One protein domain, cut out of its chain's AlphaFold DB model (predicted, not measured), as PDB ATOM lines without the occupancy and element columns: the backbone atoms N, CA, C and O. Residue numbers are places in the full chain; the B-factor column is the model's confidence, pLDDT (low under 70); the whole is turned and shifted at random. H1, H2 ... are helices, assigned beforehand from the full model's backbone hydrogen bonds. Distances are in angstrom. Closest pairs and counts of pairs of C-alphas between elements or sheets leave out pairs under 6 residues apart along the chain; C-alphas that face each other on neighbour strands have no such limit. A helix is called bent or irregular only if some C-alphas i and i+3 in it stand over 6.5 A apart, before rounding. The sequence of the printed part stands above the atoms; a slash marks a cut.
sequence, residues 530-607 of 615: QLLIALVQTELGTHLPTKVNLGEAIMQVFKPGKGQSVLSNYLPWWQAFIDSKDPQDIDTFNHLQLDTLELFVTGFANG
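Overview. This is residues 530 to 607 of the 615 residues of an uncharacterized protein of Pseudoalteromonas rubra (UniProt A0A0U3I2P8). One long straight helix, H4, makes the length of the model, and the three shorter helices and a long loop lie along one side of it. H2 packs slantwise on the later part of H4, H1 packs in turn on H2, and little H3 sits by the first turns of H4, with the loop of residues 559 to 573 leading from H2 to it. The 78 printed residues, with four named helices in the order H1, H2, H3, H4 and no named strand, are of the all-helix class. The whole is compact, with a radius of gyration of the C-alphas of 12.6 A, yet elongated in outline, spanning 37 by 22 by 22 A along its three main axes.

Arrangement. Begin with H4, residues 583 to 605, the longest helix. Look next at H2, residues 547 to 558, which touches H4; H4 touches it with residues 593 to 601 alone. The closest C-alphas of the two are those of Gly 551 and Leu 597, 6.4 A apart. Their lines stand at a steep tilt of 48 degrees, and they run opposite ways. From H2 go on to H1, residues 530 to 540, which touches it with 13 pairs of C-alphas within 8 A. The closest C-alphas here are those of Glu 539 and Ala 553, 5.0 A apart. H1 and H2 stand at a steep tilt of 61 degrees and run opposite ways. H1 and H4 are near each other, with 7 pairs of C-alphas within 10 A but no pair within 8 A. Now turn to H3, residues 574 to 578, which touches H4, in which residues 585 to 589 alone take part. The closest C-alphas of that pair are those of Phe 577 and Asp 585, 6.8 A apart. H3 is apart from H1, and it is apart from H2 only just, the closest C-alphas being 8.2 A apart. Along the backbone, every O i to N i+4 pair is within hydrogen-bond range in H1, H2, H3 and H4.

Along the chain. Find C-alpha 583 at (-5.480, -37.960, 3.593); from there H4 runs over 23 residues to C-alpha 605 at (-29.704, -37.444, 26.204), 33.1 A away, with x falling and z rising. H2 begins at C-alpha 547, at (-24.154, -45.404, 20.756), and its 12 residues cover 15.8 A to C-alpha 558, mostly toward lower z. For H1, go to the first printed residue, Gln 530, with its C-alpha at (-33.503, -31.431, 9.834); its 11 residues run 15.0 A to C-alpha 540, mostly toward lower y. H3 has five residues, Trp 574 to Ile 578, and measures 6.3 A from first to last C-alpha. No helix is bent or irregular.

Size, cuts and confidence. The two C-alphas farthest apart are those of Lys 581 and Gly 607, at 37.9 A, while the first and last printed C-alphas, those of Gln 530 and Gly 607, are 15.6 A apart. The printed part has no cut. The link from H2 to H3 is long, with 15 residues, 559 to 573, whose C-alphas lie 7 to 16 A from the mean of the C-alphas. The link from H1 to H2, with 6 residues, is short, and the link from H3 to H4, with 4, is tight. The mean pLDDT of the printed part is 84.3; look for the low values, under 70, at residues 562 to 563 in the long link.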
ATOM      1  N   GLN A 530     -32.261 -30.657   9.993       81.69
ATOM      2  CA  GLN A 530     -33.503 -31.431   9.834       81.69
ATOM      3  C   GLN A 530     -33.383 -32.614   8.865       81.69
ATOM      4  O   GLN A 530     -33.884 -33.698   9.159       81.69
ATOM      5  N   LEU A 531     -32.705 -32.430   7.726       85.31
ATOM      6  CA  LEU A 531     -32.519 -33.504   6.744       85.31
ATOM      7  C   LEU A 531     -31.682 -34.647   7.326       85.31
ATOM      8  O   LEU A 531     -32.075 -35.807   7.238       85.31
ATOM      9  N   LEU A 532     -30.547 -34.320   7.943       87.06
ATOM     10  CA  LEU A 532     -29.651 -35.309   8.531       87.06
ATOM     11  C   LEU A 532     -30.334 -36.066   9.677       87.06
ATOM     12  O   LEU A 532     -30.261 -37.293   9.738       87.06
ATOM     13  N   ILE A 533     -31.055 -35.340  10.537       88.38
ATOM     14  CA  ILE A 533     -31.855 -35.907  11.626       88.38
ATOM     15  C   ILE A 533     -32.894 -36.885  11.080       88.38
ATOM     16  O   ILE A 533     -32.954 -38.019  11.551       88.38
ATOM     17  N   ALA A 534     -33.650 -36.498  10.051       87.25
ATOM     18  CA  ALA A 534     -34.665 -37.358   9.453       87.25
ATOM     19  C   ALA A 534     -34.071 -38.633   8.832       87.25
ATOM     20  O   ALA A 534     -34.628 -39.718   9.014       87.25
ATOM     21  N   LEU A 535     -32.938 -38.531   8.130       90.75
ATOM     22  CA  LEU A 535     -32.276 -39.687   7.518       90.75
ATOM     23  C   LEU A 535     -31.762 -40.665   8.580       90.75
ATOM     24  O   LEU A 535     -32.069 -41.852   8.515       90.75
ATOM     25  N   VAL A 536     -31.054 -40.171   9.598       89.44
ATOM     26  CA  VAL A 536     -30.524 -41.024  10.673       89.44
ATOM     27  C   VAL A 536     -31.654 -41.625  11.509       89.44
ATOM     28  O   VAL A 536     -31.575 -42.792  11.876       89.44
ATOM     29  N   GLN A 537     -32.734 -40.887  11.777       88.38
ATOM     30  CA  GLN A 537     -33.906 -41.428  12.476       88.38
ATOM     31  C   GLN A 537     -34.648 -42.486  11.651       88.38
ATOM     32  O   GLN A 537     -35.151 -43.452  12.221       88.38
ATOM     33  N   THR A 538     -34.695 -42.332  10.325       89.19
ATOM     34  CA  THR A 538     -35.275 -43.339   9.424       89.19
ATOM     35  C   THR A 538     -34.480 -44.641   9.486       89.19
ATOM     36  O   THR A 538     -35.077 -45.704   9.638       89.19
ATOM     37  N   GLU A 539     -33.147 -44.557   9.450       89.31
ATOM     38  CA  GLU A 539     -32.259 -45.724   9.574       89.31
ATOM     39  C   GLU A 539     -32.256 -46.318  10.996       89.31
ATOM     40  O   GLU A 539     -32.157 -47.532  11.164       89.31
ATOM     41  N   LEU A 540     -32.416 -45.490  12.035       88.69
ATOM     42  CA  LEU A 540     -32.536 -45.944  13.425       88.69
ATOM     43  C   LEU A 540     -33.861 -46.690  13.675       88.69
ATOM     44  O   LEU A 540     -33.913 -47.624  14.479       88.69
ATOM     45  N   GLY A 541     -34.942 -46.294  12.999       87.50
ATOM     46  CA  GLY A 541     -36.242 -46.958  13.053       87.50
ATOM     47  C   GLY A 541     -36.805 -47.090  14.475       87.50
ATOM     48  O   GLY A 541     -37.025 -46.102  15.173       87.50
ATOM     49  N   THR A 542     -37.060 -48.333  14.901       84.62
ATOM     50  CA  THR A 542     -37.591 -48.663  16.245       84.62
ATOM     51  C   THR A 542     -36.501 -49.055  17.246       84.62
ATOM     52  O   THR A 542     -36.800 -49.469  18.367       84.62
ATOM     53  N   HIS A 543     -35.226 -48.946  16.866       84.31
ATOM     54  CA  HIS A 543     -34.123 -49.278  17.756       84.31
ATOM     55  C   HIS A 543     -33.908 -48.178  18.800       84.31
ATOM     56  O   HIS A 543     -34.029 -46.985  18.524       84.31
ATOM     57  N   LEU A 544     -33.544 -48.583  20.022       84.62
ATOM     58  CA  LEU A 544     -33.171 -47.636  21.073       84.62
ATOM     59  C   LEU A 544     -31.927 -46.833  20.646       84.62
ATOM     60  O   LEU A 544     -31.001 -47.439  20.092       84.62
ATOM     61  N   PRO A 545     -31.851 -45.523  20.956       85.62
ATOM     62  CA  PRO A 545     -30.737 -44.645  20.581       85.62
ATOM     63  C   PRO A 545     -29.492 -44.902  21.449       85.62
ATOM     64  O   PRO A 545     -29.028 -44.054  22.205       85.62
ATOM     65  N   THR A 546     -28.951 -46.117  21.379       84.44
ATOM     66  CA  THR A 546     -27.660 -46.463  21.977       84.44
ATOM     67  C   THR A 546     -26.531 -46.037  21.040       84.44
ATOM     68  O   THR A 546     -26.726 -45.983  19.827       84.44
ATOM     69  N   LYS A 547     -25.327 -45.782  21.574       83.19
ATOM     70  CA  LYS A 547     -24.154 -45.404  20.756       83.19
ATOM     71  C   LYS A 547     -23.894 -46.375  19.598       83.19
ATOM     72  O   LYS A 547     -23.492 -45.942  18.527       83.19
ATOM     73  N   VAL A 548     -24.147 -47.668  19.811       83.81
ATOM     74  CA  VAL A 548     -23.964 -48.715  18.795       83.81
ATOM     75  C   VAL A 548     -25.000 -48.575  17.680       83.81
ATOM     76  O   VAL A 548     -24.619 -48.433  16.524       83.81
ATOM     77  N   ASN A 549     -26.291 -48.515  18.021       86.31
ATOM     78  CA  ASN A 549     -27.364 -48.399  17.026       86.31
ATOM     79  C   ASN A 549     -27.301 -47.068  16.258       86.31
ATOM     80  O   ASN A 549     -27.565 -47.029  15.061       86.31
ATOM     81  N   LEU A 550     -26.921 -45.976  16.933       87.88
ATOM     82  CA  LEU A 550     -26.702 -44.675  16.294       87.88
ATOM     83  C   LEU A 550     -25.495 -44.708  15.358       87.88
ATOM     84  O   LEU A 550     -25.584 -44.197  14.248       87.88
ATOM     85  N   GLY A 551     -24.395 -45.341  15.773       85.62
ATOM     86  CA  GLY A 551     -23.227 -45.534  14.917       85.62
ATOM     87  C   GLY A 551     -23.571 -46.319  13.651       85.62
ATOM     88  O   GLY A 551     -23.189 -45.913  12.559       85.62
ATOM     89  N   GLU A 552     -24.354 -47.392  13.769       86.50
ATOM     90  CA  GLU A 552     -24.811 -48.171  12.614       86.50
ATOM     91  C   GLU A 552     -25.717 -47.355  11.681       86.50
ATOM     92  O   GLU A 552     -25.479 -47.343  10.472       86.50
ATOM     93  N   ALA A 553     -26.693 -46.620  12.224       88.75
ATOM     94  CA  ALA A 553     -27.583 -45.761  11.441       88.75
ATOM     95  C   ALA A 553     -26.815 -44.642  10.711       88.75
ATOM     96  O   ALA A 553     -26.995 -44.441   9.511       88.75
ATOM     97  N   ILE A 554     -25.895 -43.958  11.400       91.00
ATOM     98  CA  ILE A 554     -25.044 -42.913  10.807       91.00
ATOM     99  C   ILE A 554     -24.164 -43.499   9.702       91.00
ATOM    100  O   ILE A 554     -24.025 -42.893   8.641       91.00
ATOM    101  N   MET A 555     -23.616 -44.702   9.896       86.38
ATOM    102  CA  MET A 555     -22.827 -45.379   8.868       86.38
ATOM    103  C   MET A 555     -23.647 -45.692   7.613       86.38
ATOM    104  O   MET A 555     -23.126 -45.516   6.514       86.38
ATOM    105  N   GLN A 556     -24.919 -46.092   7.735       87.62
ATOM    106  CA  GLN A 556     -25.790 -46.278   6.562       87.62
ATOM    107  C   GLN A 556     -26.025 -44.962   5.813       87.62
ATOM    108  O   GLN A 556     -25.956 -44.918   4.581       87.62
ATOM    109  N   VAL A 557     -26.227 -43.867   6.551       89.94
ATOM    110  CA  VAL A 557     -26.423 -42.546   5.945       89.94
ATOM    111  C   VAL A 557     -25.140 -42.050   5.272       89.94
ATOM    112  O   VAL A 557     -25.204 -41.554   4.147       89.94
ATOM    113  N   PHE A 558     -23.972 -42.208   5.903       88.81
ATOM    114  CA  PHE A 558     -22.719 -41.575   5.466       88.81
ATOM    115  C   PHE A 558     -21.901 -42.431   4.503       88.81
ATOM    116  O   PHE A 558     -21.466 -41.922   3.471       88.81
ATOM    117  N   LYS A 559     -21.671 -43.709   4.818       86.06
ATOM    118  CA  LYS A 559     -20.873 -44.632   3.996       86.06
ATOM    119  C   LYS A 559     -21.138 -46.082   4.420       86.06
ATOM    120  O   LYS A 559     -20.416 -46.614   5.268       86.06
ATOM    121  N   PRO A 560     -22.147 -46.751   3.845       80.44
ATOM    122  CA  PRO A 560     -22.437 -48.129   4.201       80.44
ATOM    123  C   PRO A 560     -21.302 -49.046   3.736       80.44
ATOM    124  O   PRO A 560     -20.715 -48.851   2.673       80.44
ATOM    125  N   GLY A 561     -21.014 -50.103   4.501       70.38
ATOM    126  CA  GLY A 561     -19.991 -51.087   4.118       70.38
ATOM    127  C   GLY A 561     -20.301 -51.834   2.808       70.38
ATOM    128  O   GLY A 561     -19.399 -52.399   2.192       70.38
ATOM    129  N   LYS A 562     -21.571 -51.842   2.373       64.44
ATOM    130  CA  LYS A 562     -22.045 -52.321   1.064       64.44
ATOM    131  C   LYS A 562     -23.214 -51.447   0.599       64.44
ATOM    132  O   LYS A 562     -24.180 -51.311   1.339       64.44
ATOM    133  N   GLY A 563     -23.164 -50.935  -0.631       68.94
ATOM    134  CA  GLY A 563     -24.218 -50.083  -1.208       68.94
ATOM    135  C   GLY A 563     -23.778 -48.630  -1.393       68.94
ATOM    136  O   GLY A 563     -22.608 -48.309  -1.204       68.94
ATOM    137  N   GLN A 564     -24.709 -47.767  -1.803       77.44
ATOM    138  CA  GLN A 564     -24.486 -46.320  -1.893       77.44
ATOM    139  C   GLN A 564     -24.949 -45.642  -0.605       77.44
ATOM    140  O   GLN A 564     -25.937 -46.065  -0.007       77.44
ATOM    141  N   SER A 565     -24.243 -44.588  -0.194       85.75
ATOM    142  CA  SER A 565     -24.660 -43.740   0.924       85.75
ATOM    143  C   SER A 565     -26.040 -43.141   0.658       85.75
ATOM    144  O   SER A 565     -26.313 -42.651  -0.440       85.75
ATOM    145  N   VAL A 566     -26.909 -43.145   1.674       87.25
ATOM    146  CA  VAL A 566     -28.233 -42.511   1.573       87.25
ATOM    147  C   VAL A 566     -28.088 -41.013   1.289       87.25
ATOM    148  O   VAL A 566     -28.859 -40.453   0.508       87.25
ATOM    149  N   LEU A 567     -27.058 -40.378   1.857       88.25
ATOM    150  CA  LEU A 567     -26.767 -38.961   1.665       88.25
ATOM    151  C   LEU A 567     -26.341 -38.629   0.223       88.25
ATOM    152  O   LEU A 567     -26.658 -37.541  -0.260       88.25
ATOM    153  N   SER A 568     -25.744 -39.577  -0.513       86.50
ATOM    154  CA  SER A 568     -25.412 -39.414  -1.942       86.50
ATOM    155  C   SER A 568     -26.637 -39.136  -2.824       86.50
ATOM    156  O   SER A 568     -26.496 -38.534  -3.887       86.50
ATOM    157  N   ASN A 569     -27.845 -39.519  -2.392       85.69
ATOM    158  CA  ASN A 569     -29.084 -39.211  -3.120       85.69
ATOM    159  C   ASN A 569     -29.477 -37.728  -3.031       85.69
ATOM    160  O   ASN A 569     -30.228 -37.237  -3.873       85.69
ATOM    161  N   TYR A 570     -28.984 -37.024  -2.012       86.25
ATOM    162  CA  TYR A 570     -29.306 -35.625  -1.731       86.25
ATOM    163  C   TYR A 570     -28.131 -34.690  -2.033       86.25
ATOM    164  O   TYR A 570     -28.342 -33.525  -2.368       86.25
ATOM    165  N   LEU A 571     -26.897 -35.199  -1.956       88.00
ATOM    166  CA  LEU A 571     -25.664 -34.454  -2.189       88.00
ATOM    167  C   LEU A 571     -24.859 -35.095  -3.335       88.00
ATOM    168  O   LEU A 571     -24.147 -36.075  -3.114       88.00
ATOM    169  N   PRO A 572     -24.902 -34.523  -4.555       84.19
ATOM    170  CA  PRO A 572     -24.255 -35.111  -5.735       84.19
ATOM    171  C   PRO A 572     -22.731 -35.281  -5.626       84.19
ATOM    172  O   PRO A 572     -22.152 -36.108  -6.324       84.19
ATOM    173  N   TRP A 573     -22.073 -34.493  -4.769       86.31
ATOM    174  CA  TRP A 573     -20.625 -34.539  -4.538       86.31
ATOM    175  C   TRP A 573     -20.215 -35.538  -3.447       86.31
ATOM    176  O   TRP A 573     -19.043 -35.897  -3.356       86.31
ATOM    177  N   TRP A 574     -21.162 -36.006  -2.632       90.31
ATOM    178  CA  TRP A 574     -20.880 -36.778  -1.423       90.31
ATOM    179  C   TRP A 574     -20.186 -38.106  -1.723       90.31
ATOM    180  O   TRP A 574     -19.197 -38.450  -1.081       90.31
ATOM    181  N   GLN A 575     -20.641 -38.811  -2.761       86.88
ATOM    182  CA  GLN A 575     -20.032 -40.077  -3.163       86.88
ATOM    183  C   GLN A 575     -18.562 -39.899  -3.578       86.88
ATOM    184  O   GLN A 575     -17.717 -40.712  -3.222       86.88
ATOM    185  N   ALA A 576     -18.242 -38.811  -4.285       86.56
ATOM    186  CA  ALA A 576     -16.869 -38.513  -4.683       86.56
ATOM    187  C   ALA A 576     -15.980 -38.166  -3.476       86.56
ATOM    188  O   ALA A 576     -14.823 -38.573  -3.447       86.56
ATOM    189  N   PHE A 577     -16.529 -37.467  -2.476       89.94
ATOM    190  CA  PHE A 577     -15.831 -37.139  -1.230       89.94
ATOM    191  C   PHE A 577     -15.482 -38.397  -0.426       89.94
ATOM    192  O   PHE A 577     -14.325 -38.608  -0.077       89.94
ATOM    193  N   ILE A 578     -16.445 -39.295  -0.202       87.50
ATOM    194  CA  ILE A 578     -16.198 -40.514   0.584       87.50
ATOM    195  C   ILE A 578     -15.329 -41.550  -0.146       87.50
ATOM    196  O   ILE A 578     -14.744 -42.417   0.509       87.50
ATOM    197  N   ASP A 579     -15.253 -41.484  -1.478       86.69
ATOM    198  CA  ASP A 579     -14.378 -42.323  -2.307       86.69
ATOM    199  C   ASP A 579     -12.984 -41.701  -2.523       86.69
ATOM    200  O   ASP A 579     -12.107 -42.341  -3.120       86.69
ATOM    201  N   SER A 580     -12.758 -40.477  -2.022       86.94
ATOM    202  CA  SER A 580     -11.462 -39.802  -2.077       86.94
ATOM    203  C   SER A 580     -10.385 -40.602  -1.339       86.94
ATOM    204  O   SER A 580     -10.631 -41.272  -0.334       86.94
ATOM    205  N   LYS A 581      -9.163 -40.539  -1.872       88.12
ATOM    206  CA  LYS A 581      -7.959 -41.126  -1.261       88.12
ATOM    207  C   LYS A 581      -7.024 -40.061  -0.687       88.12
ATOM    208  O   LYS A 581      -5.914 -40.408  -0.285       88.12
ATOM    209  N   ASP A 582      -7.437 -38.795  -0.701       87.44
ATOM    210  CA  ASP A 582      -6.683 -37.713  -0.078       87.44
ATOM    211  C   ASP A 582      -6.703 -37.891   1.453       87.44
ATOM    212  O   ASP A 582      -7.788 -38.031   2.027       87.44
ATOM    213  N   PRO A 583      -5.540 -37.908   2.134       80.00
ATOM    214  CA  PRO A 583      -5.480 -37.960   3.593       80.00
ATOM    215  C   PRO A 583      -6.339 -36.895   4.294       80.00
ATOM    216  O   PRO A 583      -6.947 -37.203   5.315       80.00
ATOM    217  N   GLN A 584      -6.449 -35.680   3.742       76.50
ATOM    218  CA  GLN A 584      -7.252 -34.609   4.349       76.50
ATOM    219  C   GLN A 584      -8.756 -34.898   4.283       76.50
ATOM    220  O   GLN A 584      -9.479 -34.635   5.246       76.50
ATOM    221  N   ASP A 585      -9.232 -35.479   3.179       78.94
ATOM    222  CA  ASP A 585     -10.638 -35.872   3.027       78.94
ATOM    223  C   ASP A 585     -10.988 -37.038   3.960       78.94
ATOM    224  O   ASP A 585     -12.076 -37.072   4.538       78.94
ATOM    225  N   ILE A 586     -10.051 -37.974   4.153       78.38
ATOM    226  CA  ILE A 586     -10.205 -39.106   5.076       78.38
ATOM    227  C   ILE A 586     -10.307 -38.614   6.526       78.38
ATOM    228  O   ILE A 586     -11.214 -39.036   7.246       78.38
ATOM    229  N   ASP A 587      -9.426 -37.704   6.947       76.25
ATOM    230  CA  ASP A 587      -9.471 -37.121   8.293       76.25
ATOM    231  C   ASP A 587     -10.751 -36.301   8.504       76.25
ATOM    232  O   ASP A 587     -11.437 -36.468   9.514       76.25
ATOM    233  N   THR A 588     -11.139 -35.491   7.515       81.62
ATOM    234  CA  THR A 588     -12.388 -34.713   7.549       81.62
ATOM    235  C   THR A 588     -13.612 -35.622   7.674       81.62
ATOM    236  O   THR A 588     -14.521 -35.342   8.454       81.62
ATOM    237  N   PHE A 589     -13.639 -36.741   6.947       84.94
ATOM    238  CA  PHE A 589     -14.716 -37.722   7.036       84.94
ATOM    239  C   PHE A 589     -14.787 -38.383   8.422       84.94
ATOM    240  O   PHE A 589     -15.879 -38.512   8.978       84.94
ATOM    241  N   ASN A 590     -13.642 -38.756   9.004       81.00
ATOM    242  CA  ASN A 590     -13.584 -39.342  10.347       81.00
ATOM    243  C   ASN A 590     -14.099 -38.366  11.418       81.00
ATOM    244  O   ASN A 590     -14.870 -38.769  12.291       81.00
ATOM    245  N   HIS A 591     -13.726 -37.086  11.327       79.38
ATOM    246  CA  HIS A 591     -14.243 -36.043  12.217       79.38
ATOM    247  C   HIS A 591     -15.754 -35.872  12.070       79.38
ATOM    248  O   HIS A 591     -16.477 -35.959  13.058       79.38
ATOM    249  N   LEU A 592     -16.255 -35.761  10.836       84.81
ATOM    250  CA  LEU A 592     -17.685 -35.608  10.579       84.81
ATOM    251  C   LEU A 592     -18.511 -36.765  11.169       84.81
ATOM    252  O   LEU A 592     -19.607 -36.549  11.688       84.81
ATOM    253  N   GLN A 593     -18.001 -37.999  11.110       82.31
ATOM    254  CA  GLN A 593     -18.661 -39.163  11.706       82.31
ATOM    255  C   GLN A 593     -18.746 -39.078  13.231       82.31
ATOM    256  O   GLN A 593     -19.799 -39.374  13.802       82.31
ATOM    257  N   LEU A 594     -17.648 -38.689  13.882       78.31
ATOM    258  CA  LEU A 594     -17.577 -38.564  15.337       78.31
ATOM    259  C   LEU A 594     -18.464 -37.424  15.837       78.31
ATOM    260  O   LEU A 594     -19.281 -37.651  16.729       78.31
ATOM    261  N   ASP A 595     -18.384 -36.260  15.195       81.75
ATOM    262  CA  ASP A 595     -19.173 -35.078  15.544       81.75
ATOM    263  C   ASP A 595     -20.671 -35.349  15.363       81.75
ATOM    264  O   ASP A 595     -21.494 -34.995  16.209       81.75
ATOM    265  N   THR A 596     -21.045 -36.058  14.291       86.12
ATOM    266  CA  THR A 596     -22.438 -36.465  14.064       86.12
ATOM    267  C   THR A 596     -22.901 -37.436  15.148       86.12
ATOM    268  O   THR A 596     -23.981 -37.264  15.710       86.12
ATOM    269  N   LEU A 597     -22.096 -38.444  15.495       85.88
ATOM    270  CA  LEU A 597     -22.444 -39.385  16.562       85.88
ATOM    271  C   LEU A 597     -22.630 -38.670  17.906       85.88
ATOM    272  O   LEU A 597     -23.592 -38.954  18.622       85.88
ATOM    273  N   GLU A 598     -21.742 -37.735  18.236       82.81
ATOM    274  CA  GLU A 598     -21.825 -36.930  19.451       82.81
ATOM    275  C   GLU A 598     -23.069 -36.033  19.464       82.81
ATOM    276  O   GLU A 598     -23.782 -35.999  20.471       82.81
ATOM    277  N   LEU A 599     -23.406 -35.407  18.331       84.50
ATOM    278  CA  LEU A 599     -24.624 -34.613  18.162       84.50
ATOM    279  C   LEU A 599     -25.888 -35.436  18.450       84.50
ATOM    280  O   LEU A 599     -26.745 -34.999  19.219       84.50
ATOM    281  N   PHE A 600     -26.008 -36.647  17.897       85.94
ATOM    282  CA  PHE A 600     -27.182 -37.491  18.152       85.94
ATOM    283  C   PHE A 600     -27.226 -38.007  19.592       85.94
ATOM    284  O   PHE A 600     -28.286 -37.964  20.218       85.94
ATOM    285  N   VAL A 601     -26.099 -38.464  20.146       83.88
ATOM    286  CA  VAL A 601     -26.036 -38.952  21.536       83.88
ATOM    287  C   VAL A 601     -26.452 -37.854  22.513       83.88
ATOM    288  O   VAL A 601     -27.295 -38.095  23.380       83.88
ATOM    289  N   THR A 602     -25.917 -36.647  22.341       81.50
ATOM    290  CA  THR A 602     -26.239 -35.484  23.174       81.50
ATOM    291  C   THR A 602     -27.687 -35.036  22.967       81.50
ATOM    292  O   THR A 602     -28.394 -34.767  23.938       81.50
ATOM    293  N   GLY A 603     -28.187 -35.049  21.728       82.62
ATOM    294  CA  GLY A 603     -29.566 -34.671  21.407       82.62
ATOM    295  C   GLY A 603     -30.618 -35.592  22.010       82.62
ATOM    296  O   GLY A 603     -31.627 -35.108  22.527       82.62
ATOM    297  N   PHE A 604     -30.378 -36.906  22.015       83.88
ATOM    298  CA  PHE A 604     -31.259 -37.859  22.694       83.88
ATOM    299  C   PHE A 604     -31.128 -37.789  24.222       83.88
ATOM    300  O   PHE A 604     -32.139 -37.897  24.915       83.88
ATOM    301  N   ALA A 605     -29.921 -37.578  24.761       80.62
ATOM    302  CA  ALA A 605     -29.704 -37.444  26.204       80.62
ATOM    303  C   ALA A 605     -30.391 -36.198  26.789       80.62
ATOM    304  O   ALA A 605     -30.982 -36.266  27.866       80.62
ATOM    305  N   ASN A 606     -30.368 -35.086  26.050       78.31
ATOM    306  CA  ASN A 606     -30.960 -33.813  26.461       78.31
ATOM    307  C   ASN A 606     -32.454 -33.688  26.102       78.31
ATOM    308  O   ASN A 606     -33.062 -32.652  26.365       78.31
ATOM    309  N   GLY A 607     -33.054 -34.715  25.485       77.94
ATOM    310  CA  GLY A 607     -34.466 -34.722  25.078       77.94
ATOM    311  C   GLY A 607     -34.806 -33.784  23.914       77.94
ATOM    312  O   GLY A 607     -35.981 -33.524  23.664       77.94
TER     313      GLY A 607